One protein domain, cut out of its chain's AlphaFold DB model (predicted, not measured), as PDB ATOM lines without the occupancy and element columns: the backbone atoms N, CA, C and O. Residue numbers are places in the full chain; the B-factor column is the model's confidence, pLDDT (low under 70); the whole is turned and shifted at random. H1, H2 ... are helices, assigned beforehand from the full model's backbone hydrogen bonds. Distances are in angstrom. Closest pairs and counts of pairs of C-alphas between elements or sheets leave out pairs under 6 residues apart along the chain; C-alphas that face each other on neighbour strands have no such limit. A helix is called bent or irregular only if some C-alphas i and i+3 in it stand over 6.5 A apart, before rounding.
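AT A GLANCE: This is residues 2 to 110 of the 295 residues of the protein "DUF418 domain-containing protein" of Actinomycetales bacterium (UniProt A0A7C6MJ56). Two helical hairpins, the longest helix H4 with H5 and H2 with H3, stand next to each other with their four helices in a row H4, H5, H3, H2; H5 and H3 cross where the hairpins meet. Short H1 packs on the last part of H5, off one side of the row. The 109 printed residues hold five named helices, H1 to H5 along the chain, and no named strand: all helix. The whole is compact, with a radius of gyration of the C-alphas of 14.4 A and spans of 38 by 32 by 23 A.

IN THESE COORDINATES: H4, residues 68 to 88, is 30.4 A long and begins at C-alpha 68 (-6.665, -22.448, 41.914); it is irregular, C-alphas 69 and 72 being 7.2 A apart. H5, residues 92 to 108, is 25.3 A long, only just irregular, with C-alphas 94 and 97 6.6 A apart, has a kink of 25 degrees near residue 99, and ends at C-alpha 108 (-10.778, -24.182, 33.384). H3 is residues 49 to 63, 19.9 A; H2 is residues 22 to 41, 28.7 A; H1 is residues 8 to 12, 6.1 A, from C-alpha 8 (-18.241, -17.454, 33.329).

HOW THE PARTS SIT: H5 is the hub, touching H4, H3 and H1. H4 and H5 form a hairpin at a shallow tilt of 26 degrees, opposite ways; their closest C-alphas, Gly 79 and Gly 98, are 4.0 A apart. H3 touches H5 at a steep tilt of 48 degrees, the same way, with the C-alphas of Val 55 and Pro 97 closest at 6.0 A. H2 and H3 form a hairpin at a shallow tilt of 22 degrees, opposite ways, the C-alphas of Gly 37 and Leu 50 closest at 4.4 A. H5 touches H1 with residues 103 to 108 alone, closest at the C-alphas of Gly 9 and Phe 104, 5.1 A. H2 is apart from H4 and H5. Every O i to N i+4 pair is within hydrogen-bond range in H1 and H2, against 9 of 11 in H3, 15 of 17 in H4 and 10 of 13 in H5.

THE WHOLE: The C-alphas farthest apart, Leu 43 and Arg 69, are 43.0 A apart. The printed part has no cut and no long link. Residues 2 to 7 and 9 have pLDDT under 70.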
ATOM      1  N   ARG A   2     -11.789  -6.767  21.415       38.06
ATOM      2  CA  ARG A   2     -11.943  -8.150  21.908       38.06
ATOM      3  C   ARG A   2     -13.427  -8.541  22.052       38.06
ATOM      4  O   ARG A   2     -14.178  -7.736  22.605       38.06
ATOM      5  N   PRO A   3     -13.837  -9.737  21.585       39.56
ATOM      6  CA  PRO A   3     -15.223 -10.193  21.653       39.56
ATOM      7  C   PRO A   3     -15.716 -10.250  23.103       39.56
ATOM      8  O   PRO A   3     -14.936 -10.464  24.038       39.56
ATOM      9  N   ALA A   4     -17.017 -10.025  23.291       40.94
ATOM     10  CA  ALA A   4     -17.690 -10.297  24.551       40.94
ATOM     11  C   ALA A   4     -17.444 -11.770  24.907       40.94
ATOM     12  O   ALA A   4     -17.836 -12.662  24.165       40.94
ATOM     13  N   ARG A   5     -16.717 -12.031  25.996       56.12
ATOM     14  CA  ARG A   5     -16.482 -13.395  26.480       56.12
ATOM     15  C   ARG A   5     -17.633 -13.730  27.411       56.12
ATOM     16  O   ARG A   5     -17.694 -13.218  28.527       56.12
ATOM     17  N   ILE A   6     -18.598 -14.469  26.877       52.34
ATOM     18  CA  ILE A   6     -19.917 -14.618  27.497       52.34
ATOM     19  C   ILE A   6     -19.881 -15.682  28.608       52.34
ATOM     20  O   ILE A   6     -20.548 -15.494  29.620       52.34
ATOM     21  N   GLY A   7     -19.010 -16.696  28.518       60.16
ATOM     22  CA  GLY A   7     -18.879 -17.744  29.541       60.16
ATOM     23  C   GLY A   7     -18.210 -17.292  30.846       60.16
ATOM     24  O   GLY A   7     -17.187 -16.599  30.825       60.16
ATOM     25  N   PHE A   8     -18.752 -17.744  31.983       77.69
ATOM     26  CA  PHE A   8     -18.241 -17.454  33.329       77.69
ATOM     27  C   PHE A   8     -16.759 -17.819  33.495       77.69
ATOM     28  O   PHE A   8     -15.964 -16.966  33.882       77.69
ATOM     29  N   GLY A   9     -16.351 -19.035  33.111       69.38
ATOM     30  CA  GLY A   9     -14.951 -19.465  33.221       69.38
ATOM     31  C   GLY A   9     -13.980 -18.649  32.365       69.38
ATOM     32  O   GLY A   9     -12.886 -18.299  32.808       69.38
ATOM     33  N   LEU A  10     -14.405 -18.243  31.165       73.44
ATOM     34  CA  LEU A  10     -13.622 -17.351  30.303       73.44
ATOM     35  C   LEU A  10     -13.512 -15.936  30.887       73.44
ATOM     36  O   LEU A  10     -12.499 -15.267  30.684       73.44
ATOM     37  N   MET A  11     -14.541 -15.470  31.599       77.31
ATOM     38  CA  MET A  11     -14.499 -14.197  32.311       77.31
ATOM     39  C   MET A  11     -13.601 -14.277  33.545       77.31
ATOM     40  O   MET A  11     -12.790 -13.374  33.731       77.31
ATOM     41  N   TRP A  12     -13.688 -15.348  34.339       80.56
ATOM     42  CA  TRP A  12     -12.842 -15.553  35.517       80.56
ATOM     43  C   TRP A  12     -11.355 -15.555  35.160       80.56
ATOM     44  O   TRP A  12     -10.572 -14.890  35.822       80.56
ATOM     45  N   ARG A  13     -10.966 -16.172  34.037       76.31
ATOM     46  CA  ARG A  13      -9.577 -16.130  33.540       76.31
ATOM     47  C   ARG A  13      -9.071 -14.721  33.188       76.31
ATOM     48  O   ARG A  13      -7.867 -14.496  33.134       76.31
ATOM     49  N   VAL A  14      -9.965 -13.770  32.902       71.12
ATOM     50  CA  VAL A  14      -9.612 -12.426  32.402       71.12
ATOM     51  C   VAL A  14      -9.849 -11.332  33.444       71.12
ATOM     52  O   VAL A  14      -9.178 -10.302  33.407       71.12
ATOM     53  N   ALA A  15     -10.797 -11.516  34.361       73.06
ATOM     54  CA  ALA A  15     -11.171 -10.511  35.352       73.06
ATOM     55  C   ALA A  15      -9.997 -10.090  36.265       73.06
ATOM     56  O   ALA A  15      -9.823  -8.881  36.426       73.06
ATOM     57  N   PRO A  16      -9.133 -11.000  36.765       73.56
ATOM     58  CA  PRO A  16      -7.953 -10.632  37.554       73.56
ATOM     59  C   PRO A  16      -6.958  -9.740  36.799       73.56
ATOM     60  O   PRO A  16      -6.244  -8.954  37.404       73.56
ATOM     61  N   GLN A  17      -6.944  -9.809  35.463       74.81
ATOM     62  CA  GLN A  17      -6.079  -8.974  34.620       74.81
ATOM     63  C   GLN A  17      -6.653  -7.569  34.378       74.81
ATOM     64  O   GLN A  17      -5.988  -6.727  33.780       74.81
ATOM     65  N   ARG A  18      -7.914  -7.317  34.755       72.19
ATOM     66  CA  ARG A  18      -8.655  -6.092  34.397       72.19
ATOM     67  C   ARG A  18      -9.254  -5.342  35.575       72.19
ATOM     68  O   ARG A  18      -9.608  -4.182  35.408       72.19
ATOM     69  N   ALA A  19      -9.390  -5.987  36.727       77.19
ATOM     70  CA  ALA A  19     -10.000  -5.409  37.911       77.19
ATOM     71  C   ALA A  19      -9.167  -5.753  39.143       77.19
ATOM     72  O   ALA A  19      -8.799  -6.911  39.326       77.19
ATOM     73  N   ALA A  20      -8.954  -4.773  40.023       71.06
ATOM     74  CA  ALA A  20      -8.369  -5.017  41.342       71.06
ATOM     75  C   ALA A  20      -9.215  -6.001  42.183       71.06
ATOM     76  O   ALA A  20      -8.673  -6.795  42.948       71.06
ATOM     77  N   HIS A  21     -10.543  -5.990  41.991       83.31
ATOM     78  CA  HIS A  21     -11.496  -6.869  42.675       83.31
ATOM     79  C   HIS A  21     -12.367  -7.643  41.663       83.31
ATOM     80  O   HIS A  21     -13.493  -7.233  41.367       83.31
ATOM     81  N   PRO A  22     -11.886  -8.775  41.111       83.56
ATOM     82  CA  PRO A  22     -12.587  -9.510  40.052       83.56
ATOM     83  C   PRO A  22     -13.936 -10.093  40.500       83.56
ATOM     84  O   PRO A  22     -14.872 -10.169  39.704       83.56
ATOM     85  N   ARG A  23     -14.066 -10.459  41.781       88.06
ATOM     86  CA  ARG A  23     -15.307 -11.005  42.354       88.06
ATOM     87  C   ARG A  23     -16.432  -9.972  42.400       88.06
ATOM     88  O   ARG A  23     -17.567 -10.310  42.097       88.06
ATOM     89  N   THR A  24     -16.120  -8.707  42.679       86.44
ATOM     90  CA  THR A  24     -17.107  -7.615  42.669       86.44
ATOM     91  C   THR A  24     -17.684  -7.395  41.272       86.44
ATOM     92  O   THR A  24     -18.871  -7.115  41.126       86.44
ATOM     93  N   VAL A  25     -16.868  -7.581  40.229       87.75
ATOM     94  CA  VAL A  25     -17.327  -7.511  38.833       87.75
ATOM     95  C   VAL A  25     -18.313  -8.646  38.530       87.75
ATOM     96  O   VAL A  25     -19.355  -8.407  37.923       87.75
ATOM     97  N   LEU A  26     -18.017  -9.872  38.972       88.50
ATOM     98  CA  LEU A  26     -18.928 -11.013  38.821       88.50
ATOM     99  C   LEU A  26     -20.226 -10.827  39.613       88.50
ATOM    100  O   LEU A  26     -21.302 -11.035  39.061       88.50
ATOM    101  N   LEU A  27     -20.131 -10.364  40.861       92.12
ATOM    102  CA  LEU A  27     -21.284 -10.071  41.709       92.12
ATOM    103  C   LEU A  27     -22.229  -9.073  41.034       92.12
ATOM    104  O   LEU A  27     -23.412  -9.354  40.901       92.12
ATOM    105  N   ARG A  28     -21.716  -7.938  40.539       91.00
ATOM    106  CA  ARG A  28     -22.535  -6.928  39.842       91.00
ATOM    107  C   ARG A  28     -23.178  -7.468  38.572       91.00
ATOM    108  O   ARG A  28     -24.332  -7.162  38.290       91.00
ATOM    109  N   ARG A  29     -22.438  -8.282  37.814       90.94
ATOM    110  CA  ARG A  29     -22.940  -8.935  36.601       90.94
ATOM    111  C   ARG A  29     -24.148  -9.814  36.911       90.94
ATOM    112  O   ARG A  29     -25.135  -9.737  36.186       90.94
ATOM    113  N   PHE A  30     -24.059 -10.638  37.954       92.44
ATOM    114  CA  PHE A  30     -25.140 -11.533  38.363       92.44
ATOM    115  C   PHE A  30     -26.277 -10.796  39.056       92.44
ATOM    116  O   PHE A  30     -27.425 -11.090  38.762       92.44
ATOM    117  N   ALA A  31     -25.984  -9.783  39.874       93.75
ATOM    118  CA  ALA A  31     -26.996  -8.927  40.481       93.75
ATOM    119  C   ALA A  31     -27.841  -8.204  39.422       93.75
ATOM    120  O   ALA A  31     -29.057  -8.147  39.548       93.75
ATOM    121  N   PHE A  32     -27.228  -7.713  38.338       94.19
ATOM    122  CA  PHE A  32     -27.985  -7.132  37.227       94.19
ATOM    123  C   PHE A  32     -28.930  -8.152  36.578       94.19
ATOM    124  O   PHE A  32     -30.090  -7.838  36.339       94.19
ATOM    125  N   LEU A  33     -28.445  -9.369  36.300       93.62
ATOM    126  CA  LEU A  33     -29.278 -10.425  35.714       93.62
ATOM    127  C   LEU A  33     -30.379 -10.883  36.675       93.62
ATOM    128  O   LEU A  33     -31.479 -11.162  36.223       93.62
ATOM    129  N   LEU A  34     -30.102 -10.903  37.981       95.44
ATOM    130  CA  LEU A  34     -31.074 -11.213  39.024       95.44
ATOM    131  C   LEU A  34     -32.202 -10.177  39.038       95.44
ATOM    132  O   LEU A  34     -33.364 -10.552  38.983       95.44
ATOM    133  N   LEU A  35     -31.868  -8.883  39.058       95.50
ATOM    134  CA  LEU A  35     -32.861  -7.803  39.028       95.50
ATOM    135  C   LEU A  35     -33.692  -7.831  37.744       95.50
ATOM    136  O   LEU A  35     -34.907  -7.660  37.791       95.50
ATOM    137  N   LEU A  36     -33.041  -8.076  36.605       94.94
ATOM    138  CA  LEU A  36     -33.731  -8.209  35.329       94.94
ATOM    139  C   LEU A  36     -34.656  -9.434  35.313       94.94
ATOM    140  O   LEU A  36     -35.783  -9.308  34.857       94.94
ATOM    141  N   GLY A  37     -34.209 -10.576  35.845       94.12
ATOM    142  CA  GLY A  37     -35.014 -11.794  35.987       94.12
ATOM    143  C   GLY A  37     -36.216 -11.595  36.907       94.12
ATOM    144  O   GLY A  37     -37.326 -11.948  36.540       94.12
ATOM    145  N   ILE A  38     -36.047 -10.915  38.049       94.81
ATOM    146  CA  ILE A  38     -37.167 -10.548  38.938       94.81
ATOM    147  C   ILE A  38     -38.213  -9.724  38.178       94.81
ATOM    148  O   ILE A  38     -39.403 -10.005  38.278       94.81
ATOM    149  N   GLY A  39     -37.784  -8.724  37.403       94.00
ATOM    150  CA  GLY A  39     -38.697  -7.930  36.579       94.00
ATOM    151  C   GLY A  39     -39.358  -8.748  35.464       94.00
ATOM    152  O   GLY A  39     -40.545  -8.593  35.192       94.00
ATOM    153  N   HIS A  40     -38.599  -9.637  34.828       93.94
ATOM    154  CA  HIS A  40     -39.058 -10.460  33.709       93.94
ATOM    155  C   HIS A  40     -40.010 -11.584  34.137       93.94
ATOM    156  O   HIS A  40     -40.943 -11.883  33.398       93.94
ATOM    157  N   GLN A  41     -39.883 -12.100  35.360       92.81
ATOM    158  CA  GLN A  41     -40.796 -13.080  35.960       92.81
ATOM    159  C   GLN A  41     -42.256 -12.588  35.987       92.81
ATOM    160  O   GLN A  41     -43.177 -13.397  35.894       92.81
ATOM    161  N   PHE A  42     -42.487 -11.268  36.071       92.44
ATOM    162  CA  PHE A  42     -43.834 -10.686  35.964       92.44
ATOM    163  C   PHE A  42     -44.411 -10.757  34.545       92.44
ATOM    164  O   PHE A  42     -45.627 -10.804  34.384       92.44
ATOM    165  N   LEU A  43     -43.555 -10.745  33.520       91.25
ATOM    166  CA  LEU A  43     -43.964 -10.875  32.119       91.25
ATOM    167  C   LEU A  43     -44.160 -12.340  31.731       91.25
ATOM    168  O   LEU A  43     -45.076 -12.664  30.980       91.25
ATOM    169  N   GLN A  44     -43.290 -13.218  32.227       91.31
ATOM    170  CA  GLN A  44     -43.305 -14.639  31.919       91.31
ATOM    171  C   GLN A  44     -42.946 -15.448  33.170       91.31
ATOM    172  O   GLN A  44     -41.767 -15.631  33.469       91.31
ATOM    173  N   PRO A  45     -43.945 -15.963  33.905       89.81
ATOM    174  CA  PRO A  45     -43.692 -16.851  35.030       89.81
ATOM    175  C   PRO A  45     -42.965 -18.127  34.585       89.81
ATOM    176  O   PRO A  45     -43.334 -18.743  33.585       89.81
ATOM    177  N   GLY A  46     -41.946 -18.535  35.346       85.25
ATOM    178  CA  GLY A  46     -41.153 -19.735  35.041       85.25
ATOM    179  C   GLY A  46     -40.022 -19.487  34.043       85.25
ATOM    180  O   GLY A  46     -39.555 -20.416  33.384       85.25
ATOM    181  N   GLU A  47     -39.589 -18.237  33.912       90.62
ATOM    182  CA  GLU A  47     -38.462 -17.861  33.071       90.62
ATOM    183  C   GLU A  47     -37.118 -18.383  33.633       90.62
ATOM    184  O   GLU A  47     -36.991 -18.749  34.805       90.62
ATOM    185  N   ALA A  48     -36.104 -18.492  32.773       88.69
ATOM    186  CA  ALA A  48     -34.862 -19.205  33.080       88.69
ATOM    187  C   ALA A  48     -33.739 -18.296  33.620       88.69
ATOM    188  O   ALA A  48     -32.801 -18.771  34.261       88.69
ATOM    189  N   LEU A  49     -33.804 -16.989  33.375       92.19
ATOM    190  CA  LEU A  49     -32.807 -15.995  33.763       92.19
ATOM    191  C   LEU A  49     -32.656 -15.889  35.282       92.19
ATOM    192  O   LEU A  49     -31.525 -15.904  35.772       92.19
ATOM    193  N   LEU A  50     -33.760 -15.803  36.026       93.94
ATOM    194  CA  LEU A  50     -33.784 -15.718  37.483       93.94
ATOM    195  C   LEU A  50     -33.136 -16.943  38.141       93.94
ATOM    196  O   LEU A  50     -32.167 -16.746  38.885       93.94
ATOM    197  N   PRO A  51     -33.561 -18.197  37.870       93.12
ATOM    198  CA  PRO A  51     -32.904 -19.359  38.461       93.12
ATOM    199  C   PRO A  51     -31.425 -19.440  38.059       93.12
ATOM    200  O   PRO A  51     -30.580 -19.762  38.895       93.12
ATOM    201  N   TYR A  52     -31.060 -19.059  36.829       92.62
ATOM    202  CA  TYR A  52     -29.656 -19.045  36.400       92.62
ATOM    203  C   TYR A  52     -28.828 -17.997  37.151       92.62
ATOM    204  O   TYR A  52     -27.682 -18.267  37.522       92.62
ATOM    205  N   ALA A  53     -29.386 -16.811  37.402       94.44
ATOM    206  CA  ALA A  53     -28.726 -15.754  38.160       94.44
ATOM    207  C   ALA A  53     -28.531 -16.148  39.631       94.44
ATOM    208  O   ALA A  53     -27.450 -15.923  40.181       94.44
ATOM    209  N   ILE A  54     -29.534 -16.787  40.245       95.44
ATOM    210  CA  ILE A  54     -29.454 -17.307  41.617       95.44
ATOM    211  C   ILE A  54     -28.361 -18.370  41.715       95.44
ATOM    212  O   ILE A  54     -27.462 -18.248  42.543       95.44
ATOM    213  N   VAL A  55     -28.375 -19.377  40.837       94.88
ATOM    214  CA  VAL A  55     -27.363 -20.445  40.846       94.88
ATOM    215  C   VAL A  55     -25.965 -19.877  40.597       94.88
ATOM    216  O   VAL A  55     -25.012 -20.242  41.281       94.88
ATOM    217  N   ALA A  56     -25.815 -18.931  39.672       92.88
ATOM    218  CA  ALA A  56     -24.542 -18.256  39.462       92.88
ATOM    219  C   ALA A  56     -24.039 -17.515  40.719       92.88
ATOM    220  O   ALA A  56     -22.842 -17.547  41.017       92.88
ATOM    221  N   LEU A  57     -24.933 -16.873  41.475       94.44
ATOM    222  CA  LEU A  57     -24.590 -16.146  42.697       94.44
ATOM    223  C   LEU A  57     -24.283 -17.076  43.880       94.44
ATOM    224  O   LEU A  57     -23.366 -16.793  44.642       94.44
ATOM    225  N   VAL A  58     -25.031 -18.169  44.026       95.19
ATOM    226  CA  VAL A  58     -24.954 -19.081  45.182       95.19
ATOM    227  C   VAL A  58     -23.926 -20.194  44.977       95.19
ATOM    228  O   VAL A  58     -23.342 -20.675  45.940       95.19
ATOM    229  N   VAL A  59     -23.658 -20.591  43.733       94.56
ATOM    230  CA  VAL A  59     -22.775 -21.726  43.420       94.56
ATOM    231  C   VAL A  59     -21.484 -21.248  42.766       94.56
ATOM    232  O   VAL A  59     -20.393 -21.462  43.297       94.56
ATOM    233  N   LEU A  60     -21.582 -20.551  41.629       92.62
ATOM    234  CA  LEU A  60     -20.392 -20.174  40.860       92.62
ATOM    235  C   LEU A  60     -19.549 -19.107  41.560       92.62
ATOM    236  O   LEU A  60     -18.322 -19.202  41.548       92.62
ATOM    237  N   LEU A  61     -20.171 -18.092  42.168       91.88
ATOM    238  CA  LEU A  61     -19.425 -17.036  42.855       91.88
ATOM    239  C   LEU A  61     -18.657 -17.582  44.081       91.88
ATOM    240  O   LEU A  61     -17.448 -17.328  44.143       91.88
ATOM    241  N   PRO A  62     -19.251 -18.382  44.993       93.56
ATOM    242  CA  PRO A  62     -18.518 -19.045  46.073       93.56
ATOM    243  C   PRO A  62     -17.440 -20.016  45.587       93.56
ATOM    244  O   PRO A  62     -16.357 -20.058  46.170       93.56
ATOM    245  N   ALA A  63     -17.658 -20.719  44.470       91.31
ATOM    246  CA  ALA A  63     -16.628 -21.586  43.897       91.31
ATOM    247  C   ALA A  63     -15.326 -20.819  43.589       91.31
ATOM    248  O   ALA A  63     -14.240 -21.368  43.742       91.31
ATOM    249  N   THR A  64     -15.386 -19.520  43.256       89.19
ATOM    250  CA  THR A  64     -14.182 -18.691  43.013       89.19
ATOM    251  C   THR A  64     -13.314 -18.416  44.250       89.19
ATOM    252  O   THR A  64     -12.253 -17.786  44.138       89.19
ATOM    253  N   PHE A  65     -13.753 -18.822  45.442       91.06
ATOM    254  CA  PHE A  65     -12.956 -18.751  46.668       91.06
ATOM    255  C   PHE A  65     -12.084 -19.995  46.878       91.06
ATOM    256  O   PHE A  65     -11.145 -19.942  47.670       91.06
ATOM    257  N   ILE A  66     -12.336 -21.076  46.134       91.88
ATOM    258  CA  ILE A  66     -11.518 -22.291  46.165       91.88
ATOM    259  C   ILE A  66     -10.127 -21.981  45.570       91.88
ATOM    260  O   ILE A  66     -10.040 -21.310  44.536       91.88
ATOM    261  N   PRO A  67      -9.025 -22.467  46.179       92.00
ATOM    262  CA  PRO A  67      -7.676 -22.284  45.643       92.00
ATOM    263  C   PRO A  67      -7.536 -22.814  44.210       92.00
ATOM    264  O   PRO A  67      -8.055 -23.882  43.898       92.00
ATOM    265  N   GLU A  68      -6.765 -22.132  43.356       87.31
ATOM    266  CA  GLU A  68      -6.665 -22.448  41.914       87.31
ATOM    267  C   GLU A  68      -6.296 -23.909  41.619       87.31
ATOM    268  O   GLU A  68      -6.854 -24.510  40.703       87.31
ATOM    269  N   ARG A  69      -5.422 -24.506  42.442       90.56
ATOM    270  CA  ARG A  69      -5.022 -25.922  42.337       90.56
ATOM    271  C   ARG A  69      -6.191 -26.904  42.491       90.56
ATOM    272  O   ARG A  69      -6.174 -27.973  41.895       90.56
ATOM    273  N   TRP A  70      -7.193 -26.537  43.290       93.06
ATOM    274  CA  TRP A  70      -8.353 -27.370  43.612       93.06
ATOM    275  C   TRP A  70      -9.608 -26.949  42.849       93.06
ATOM    276  O   TRP A  70     -10.543 -27.730  42.737       93.06
ATOM    277  N   LEU A  71      -9.633 -25.739  42.297       92.62
ATOM    278  CA  LEU A  71     -10.816 -25.157  41.677       92.62
ATOM    279  C   LEU A  71     -11.389 -26.031  40.551       92.62
ATOM    280  O   LEU A  71     -12.573 -26.350  40.567       92.62
ATOM    281  N   ALA A  72     -10.552 -26.434  39.593       92.50
ATOM    282  CA  ALA A  72     -10.979 -27.257  38.462       92.50
ATOM    283  C   ALA A  72     -11.448 -28.671  38.871       92.50
ATOM    284  O   ALA A  72     -12.562 -29.031  38.486       92.50
ATOM    285  N   PRO A  73     -10.688 -29.459  39.665       95.56
ATOM    286  CA  PRO A  73     -11.141 -30.790  40.066       95.56
ATOM    287  C   PRO A  73     -12.357 -30.739  40.993       95.56
ATOM    288  O   PRO A  73     -13.277 -31.528  40.808       95.56
ATOM    289  N   VAL A  74     -12.424 -29.791  41.936       95.62
ATOM    290  CA  VAL A  74     -13.595 -29.654  42.817       95.62
ATOM    291  C   VAL A  74     -14.832 -29.284  42.006       95.62
ATOM    292  O   VAL A  74     -15.866 -29.919  42.187       95.62
ATOM    293  N   ALA A  75     -14.740 -28.324  41.079       95.06
ATOM    294  CA  ALA A  75     -15.860 -27.973  40.204       95.06
ATOM    295  C   ALA A  75     -16.288 -29.148  39.307       95.06
ATOM    296  O   ALA A  75     -17.482 -29.352  39.111       95.06
ATOM    297  N   ALA A  76     -15.345 -29.950  38.801       96.12
ATOM    298  CA  ALA A  76     -15.665 -31.135  38.010       96.12
ATOM    299  C   ALA A  76     -16.388 -32.198  38.848       96.12
ATOM    300  O   ALA A  76     -17.478 -32.623  38.478       96.12
ATOM    301  N   VAL A  77     -15.820 -32.592  39.993       97.12
ATOM    302  CA  VAL A  77     -16.375 -33.647  40.857       97.12
ATOM    303  C   VAL A  77     -17.732 -33.233  41.421       97.12
ATOM    304  O   VAL A  77     -18.697 -33.982  41.291       97.12
ATOM    305  N   SER A  78     -17.837 -32.028  41.990       96.56
ATOM    306  CA  SER A  78     -19.120 -31.512  42.492       96.56
ATOM    307  C   SER A  78     -20.138 -31.310  41.370       96.56
ATOM    308  O   SER A  78     -21.312 -31.605  41.562       96.56
ATOM    309  N   GLY A  79     -19.701 -30.884  40.181       96.69
ATOM    310  CA  GLY A  79     -20.557 -30.753  39.006       96.69
ATOM    311  C   GLY A  79     -21.143 -32.089  38.541       96.69
ATOM    312  O   GLY A  79     -22.351 -32.174  38.318       96.69
ATOM    313  N   VAL A  80     -20.321 -33.143  38.448       96.94
ATOM    314  CA  VAL A  80     -20.786 -34.508  38.137       96.94
ATOM    315  C   VAL A  80     -21.742 -35.001  39.220       96.94
ATOM    316  O   VAL A  80     -22.840 -35.439  38.892       96.94
ATOM    317  N   ALA A  81     -21.355 -34.893  40.494       97.00
ATOM    318  CA  ALA A  81     -22.155 -35.383  41.613       97.00
ATOM    319  C   ALA A  81     -23.534 -34.710  41.670       97.00
ATOM    320  O   ALA A  81     -24.548 -35.397  41.729       97.00
ATOM    321  N   LEU A  82     -23.589 -33.376  41.579       96.25
ATOM    322  CA  LEU A  82     -24.851 -32.632  41.586       96.25
ATOM    323  C   LEU A  82     -25.710 -32.940  40.360       96.25
ATOM    324  O   LEU A  82     -26.922 -33.056  40.495       96.25
ATOM    325  N   THR A  83     -25.103 -33.106  39.181       96.19
ATOM    326  CA  THR A  83     -25.854 -33.495  37.978       96.19
ATOM    327  C   THR A  83     -26.431 -34.901  38.136       96.19
ATOM    328  O   THR A  83     -27.602 -35.099  37.850       96.19
ATOM    329  N   ALA A  84     -25.657 -35.863  38.644       95.12
ATOM    330  CA  ALA A  84     -26.124 -37.230  38.867       95.12
ATOM    331  C   ALA A  84     -27.260 -37.294  39.901       95.12
ATOM    332  O   ALA A  84     -28.274 -37.938  39.650       95.12
ATOM    333  N   VAL A  85     -27.122 -36.576  41.021       95.25
ATOM    334  CA  VAL A  85     -28.188 -36.450  42.026       95.25
ATOM    335  C   VAL A  85     -29.427 -35.798  41.416       95.25
ATOM    336  O   VAL A  85     -30.527 -36.290  41.624       95.25
ATOM    337  N   ALA A  86     -29.267 -34.737  40.624       93.62
ATOM    338  CA  ALA A  86     -30.393 -34.094  39.956       93.62
ATOM    339  C   ALA A  86     -31.104 -35.042  38.984       93.62
ATOM    340  O   ALA A  86     -32.324 -35.102  39.005       93.62
ATOM    341  N   LEU A  87     -30.370 -35.814  38.175       91.75
ATOM    342  CA  LEU A  87     -30.957 -36.807  37.268       91.75
ATOM    343  C   LEU A  87     -31.713 -37.912  38.017       91.75
ATOM    344  O   LEU A  87     -32.718 -38.398  37.512       91.75
ATOM    345  N   ALA A  88     -31.249 -38.292  39.211       90.38
ATOM    346  CA  ALA A  88     -31.943 -39.250  40.070       90.38
ATOM    347  C   ALA A  88     -33.215 -38.673  40.726       90.38
ATOM    348  O   ALA A  88     -34.068 -39.441  41.156       90.38
ATOM    349  N   LEU A  89     -33.335 -37.344  40.799       89.62
ATOM    350  CA  LEU A  89     -34.469 -36.599  41.357       89.62
ATOM    351  C   LEU A  89     -35.254 -35.879  40.243       89.62
ATOM    352  O   LEU A  89     -35.545 -34.690  40.357       89.62
ATOM    353  N   ASP A  90     -35.514 -36.573  39.131       85.00
ATOM    354  CA  ASP A  90     -36.327 -36.110  37.989       85.00
ATOM    355  C   ASP A  90     -35.759 -34.938  37.162       85.00
ATOM    356  O   ASP A  90     -36.342 -34.503  36.167       85.00
ATOM    357  N   GLY A  91     -34.580 -34.431  37.516       85.75
ATOM    358  CA  GLY A  91     -33.877 -33.385  36.786       85.75
ATOM    359  C   GLY A  91     -34.445 -31.980  37.003       85.75
ATOM    360  O   GLY A  91     -34.420 -31.429  38.103       85.75
ATOM    361  N   GLY A  92     -34.828 -31.316  35.910       86.12
ATOM    362  CA  GLY A  92     -35.326 -29.937  35.933       86.12
ATOM    363  C   GLY A  92     -34.302 -28.910  36.439       86.12
ATOM    364  O   GLY A  92     -33.112 -28.969  36.115       86.12
ATOM    365  N   LEU A  93     -34.762 -27.946  37.246       87.75
ATOM    366  CA  LEU A  93     -33.929 -26.849  37.763       87.75
ATOM    367  C   LEU A  93     -32.756 -27.335  38.635       87.75
ATOM    368  O   LEU A  93     -31.737 -26.648  38.726       87.75
ATOM    369  N   LEU A  94     -32.856 -28.533  39.223       90.38
ATOM    370  CA  LEU A  94     -31.791 -29.130  40.035       90.38
ATOM    371  C   LEU A  94     -30.535 -29.459  39.217       90.38
ATOM    372  O   LEU A  94     -29.442 -29.542  39.773       90.38
ATOM    373  N   THR A  95     -30.656 -29.587  37.892       92.44
ATOM    374  CA  THR A  95     -29.503 -29.832  37.007       92.44
ATOM    375  C   THR A  95     -28.627 -28.589  36.821       92.44
ATOM    376  O   THR A  95     -27.433 -28.713  36.540       92.44
ATOM    377  N   ILE A  96     -29.176 -27.382  37.017       93.94
ATOM    378  CA  ILE A  96     -28.498 -26.113  36.705       93.94
ATOM    379  C   ILE A  96     -27.190 -25.952  37.504       93.94
ATOM    380  O   ILE A  96     -26.166 -25.689  36.870       93.94
ATOM    381  N   PRO A  97     -27.147 -26.139  38.845       95.31
ATOM    382  CA  PRO A  97     -25.900 -26.080  39.614       95.31
ATOM    383  C   PRO A  97     -24.815 -27.027  39.104       95.31
ATOM    384  O   PRO A  97     -23.667 -26.609  38.924       95.31
ATOM    385  N   GLY A  98     -25.181 -28.285  38.841       95.94
ATOM    386  CA  GLY A  98     -24.257 -29.311  38.367       95.94
ATOM    387  C   GLY A  98     -23.676 -28.965  36.997       95.94
ATOM    388  O   GLY A  98     -22.454 -28.933  36.826       95.94
ATOM    389  N   LEU A  99     -24.536 -28.589  36.047       95.25
ATOM    390  CA  LEU A  99     -24.129 -28.209  34.693       95.25
ATOM    391  C   LEU A  99     -23.319 -26.908  34.658       95.25
ATOM    392  O   LEU A  99     -22.370 -26.795  33.879       95.25
ATOM    393  N   PHE A 100     -23.631 -25.931  35.515       95.19
ATOM    394  CA  PHE A 100     -22.847 -24.698  35.633       95.19
ATOM    395  C   PHE A 100     -21.427 -24.982  36.126       95.19
ATOM    396  O   PHE A 100     -20.465 -24.444  35.568       95.19
ATOM    397  N   LEU A 101     -21.280 -25.842  37.135       95.75
ATOM    398  CA  LEU A 101     -19.978 -26.257  37.657       95.75
ATOM    399  C   LEU A 101     -19.187 -27.088  36.641       95.75
ATOM    400  O   LEU A 101     -18.002 -26.819  36.443       95.75
ATOM    401  N   LEU A 102     -19.840 -28.009  35.928       95.62
ATOM    402  CA  LEU A 102     -19.226 -28.754  34.827       95.62
ATOM    403  C   LEU A 102     -18.749 -27.820  33.713       95.62
ATOM    404  O   LEU A 102     -17.589 -27.877  33.313       95.62
ATOM    405  N   GLY A 103     -19.601 -26.901  33.255       93.31
ATOM    406  CA  GLY A 103     -19.233 -25.903  32.251       93.31
ATOM    407  C   GLY A 103     -18.073 -25.013  32.711       93.31
ATOM    408  O   GLY A 103     -17.179 -24.683  31.923       93.31
ATOM    409  N   PHE A 104     -18.034 -24.662  33.998       93.19
ATOM    410  CA  PHE A 104     -16.921 -23.925  34.586       93.19
ATOM    411  C   PHE A 104     -15.631 -24.753  34.607       93.19
ATOM    412  O   PHE A 104     -14.596 -24.256  34.159       93.19
ATOM    413  N   ALA A 105     -15.684 -26.016  35.031       94.12
ATOM    414  CA  ALA A 105     -14.543 -26.925  35.031       94.12
ATOM    415  C   ALA A 105     -13.988 -27.155  33.616       94.12
ATOM    416  O   ALA A 105     -12.784 -27.018  33.398       94.12
ATOM    417  N   LEU A 106     -14.850 -27.401  32.624       92.44
ATOM    418  CA  LEU A 106     -14.455 -27.548  31.216       92.44
ATOM    419  C   LEU A 106     -13.740 -26.298  30.689       92.44
ATOM    420  O   LEU A 106     -12.724 -26.397  29.993       92.44
ATOM    421  N   ALA A 107     -14.228 -25.110  31.062       90.44
ATOM    422  CA  ALA A 107     -13.575 -23.852  30.726       90.44
ATOM    423  C   ALA A 107     -12.211 -23.697  31.419       90.44
ATOM    424  O   ALA A 107     -11.295 -23.136  30.820       90.44
ATOM    425  N   LEU A 108     -12.048 -24.196  32.649       89.81
ATOM    426  CA  LEU A 108     -10.778 -24.182  33.384       89.81
ATOM    427  C   LEU A 108      -9.758 -25.195  32.851       89.81
ATOM    428  O   LEU A 108      -8.570 -24.877  32.841       89.81
ATOM    429  N   TYR A 109     -10.198 -26.340  32.330       90.88
ATOM    430  CA  TYR A 109      -9.344 -27.335  31.668       90.88
ATOM    431  C   TYR A 109      -9.011 -27.001  30.202       90.88
ATOM    432  O   TYR A 109      -8.260 -27.732  29.554       90.88
ATOM    433  N   ASP A 110      -9.531 -25.884  29.677       88.12
ATOM    434  CA  ASP A 110      -9.345 -25.456  28.282       88.12
ATOM    435  C   ASP A 110      -9.870 -26.479  27.254       88.12
ATOM    436  O   ASP A 110      -9.399 -26.530  26.117       88.12
TER     437      ASP A 110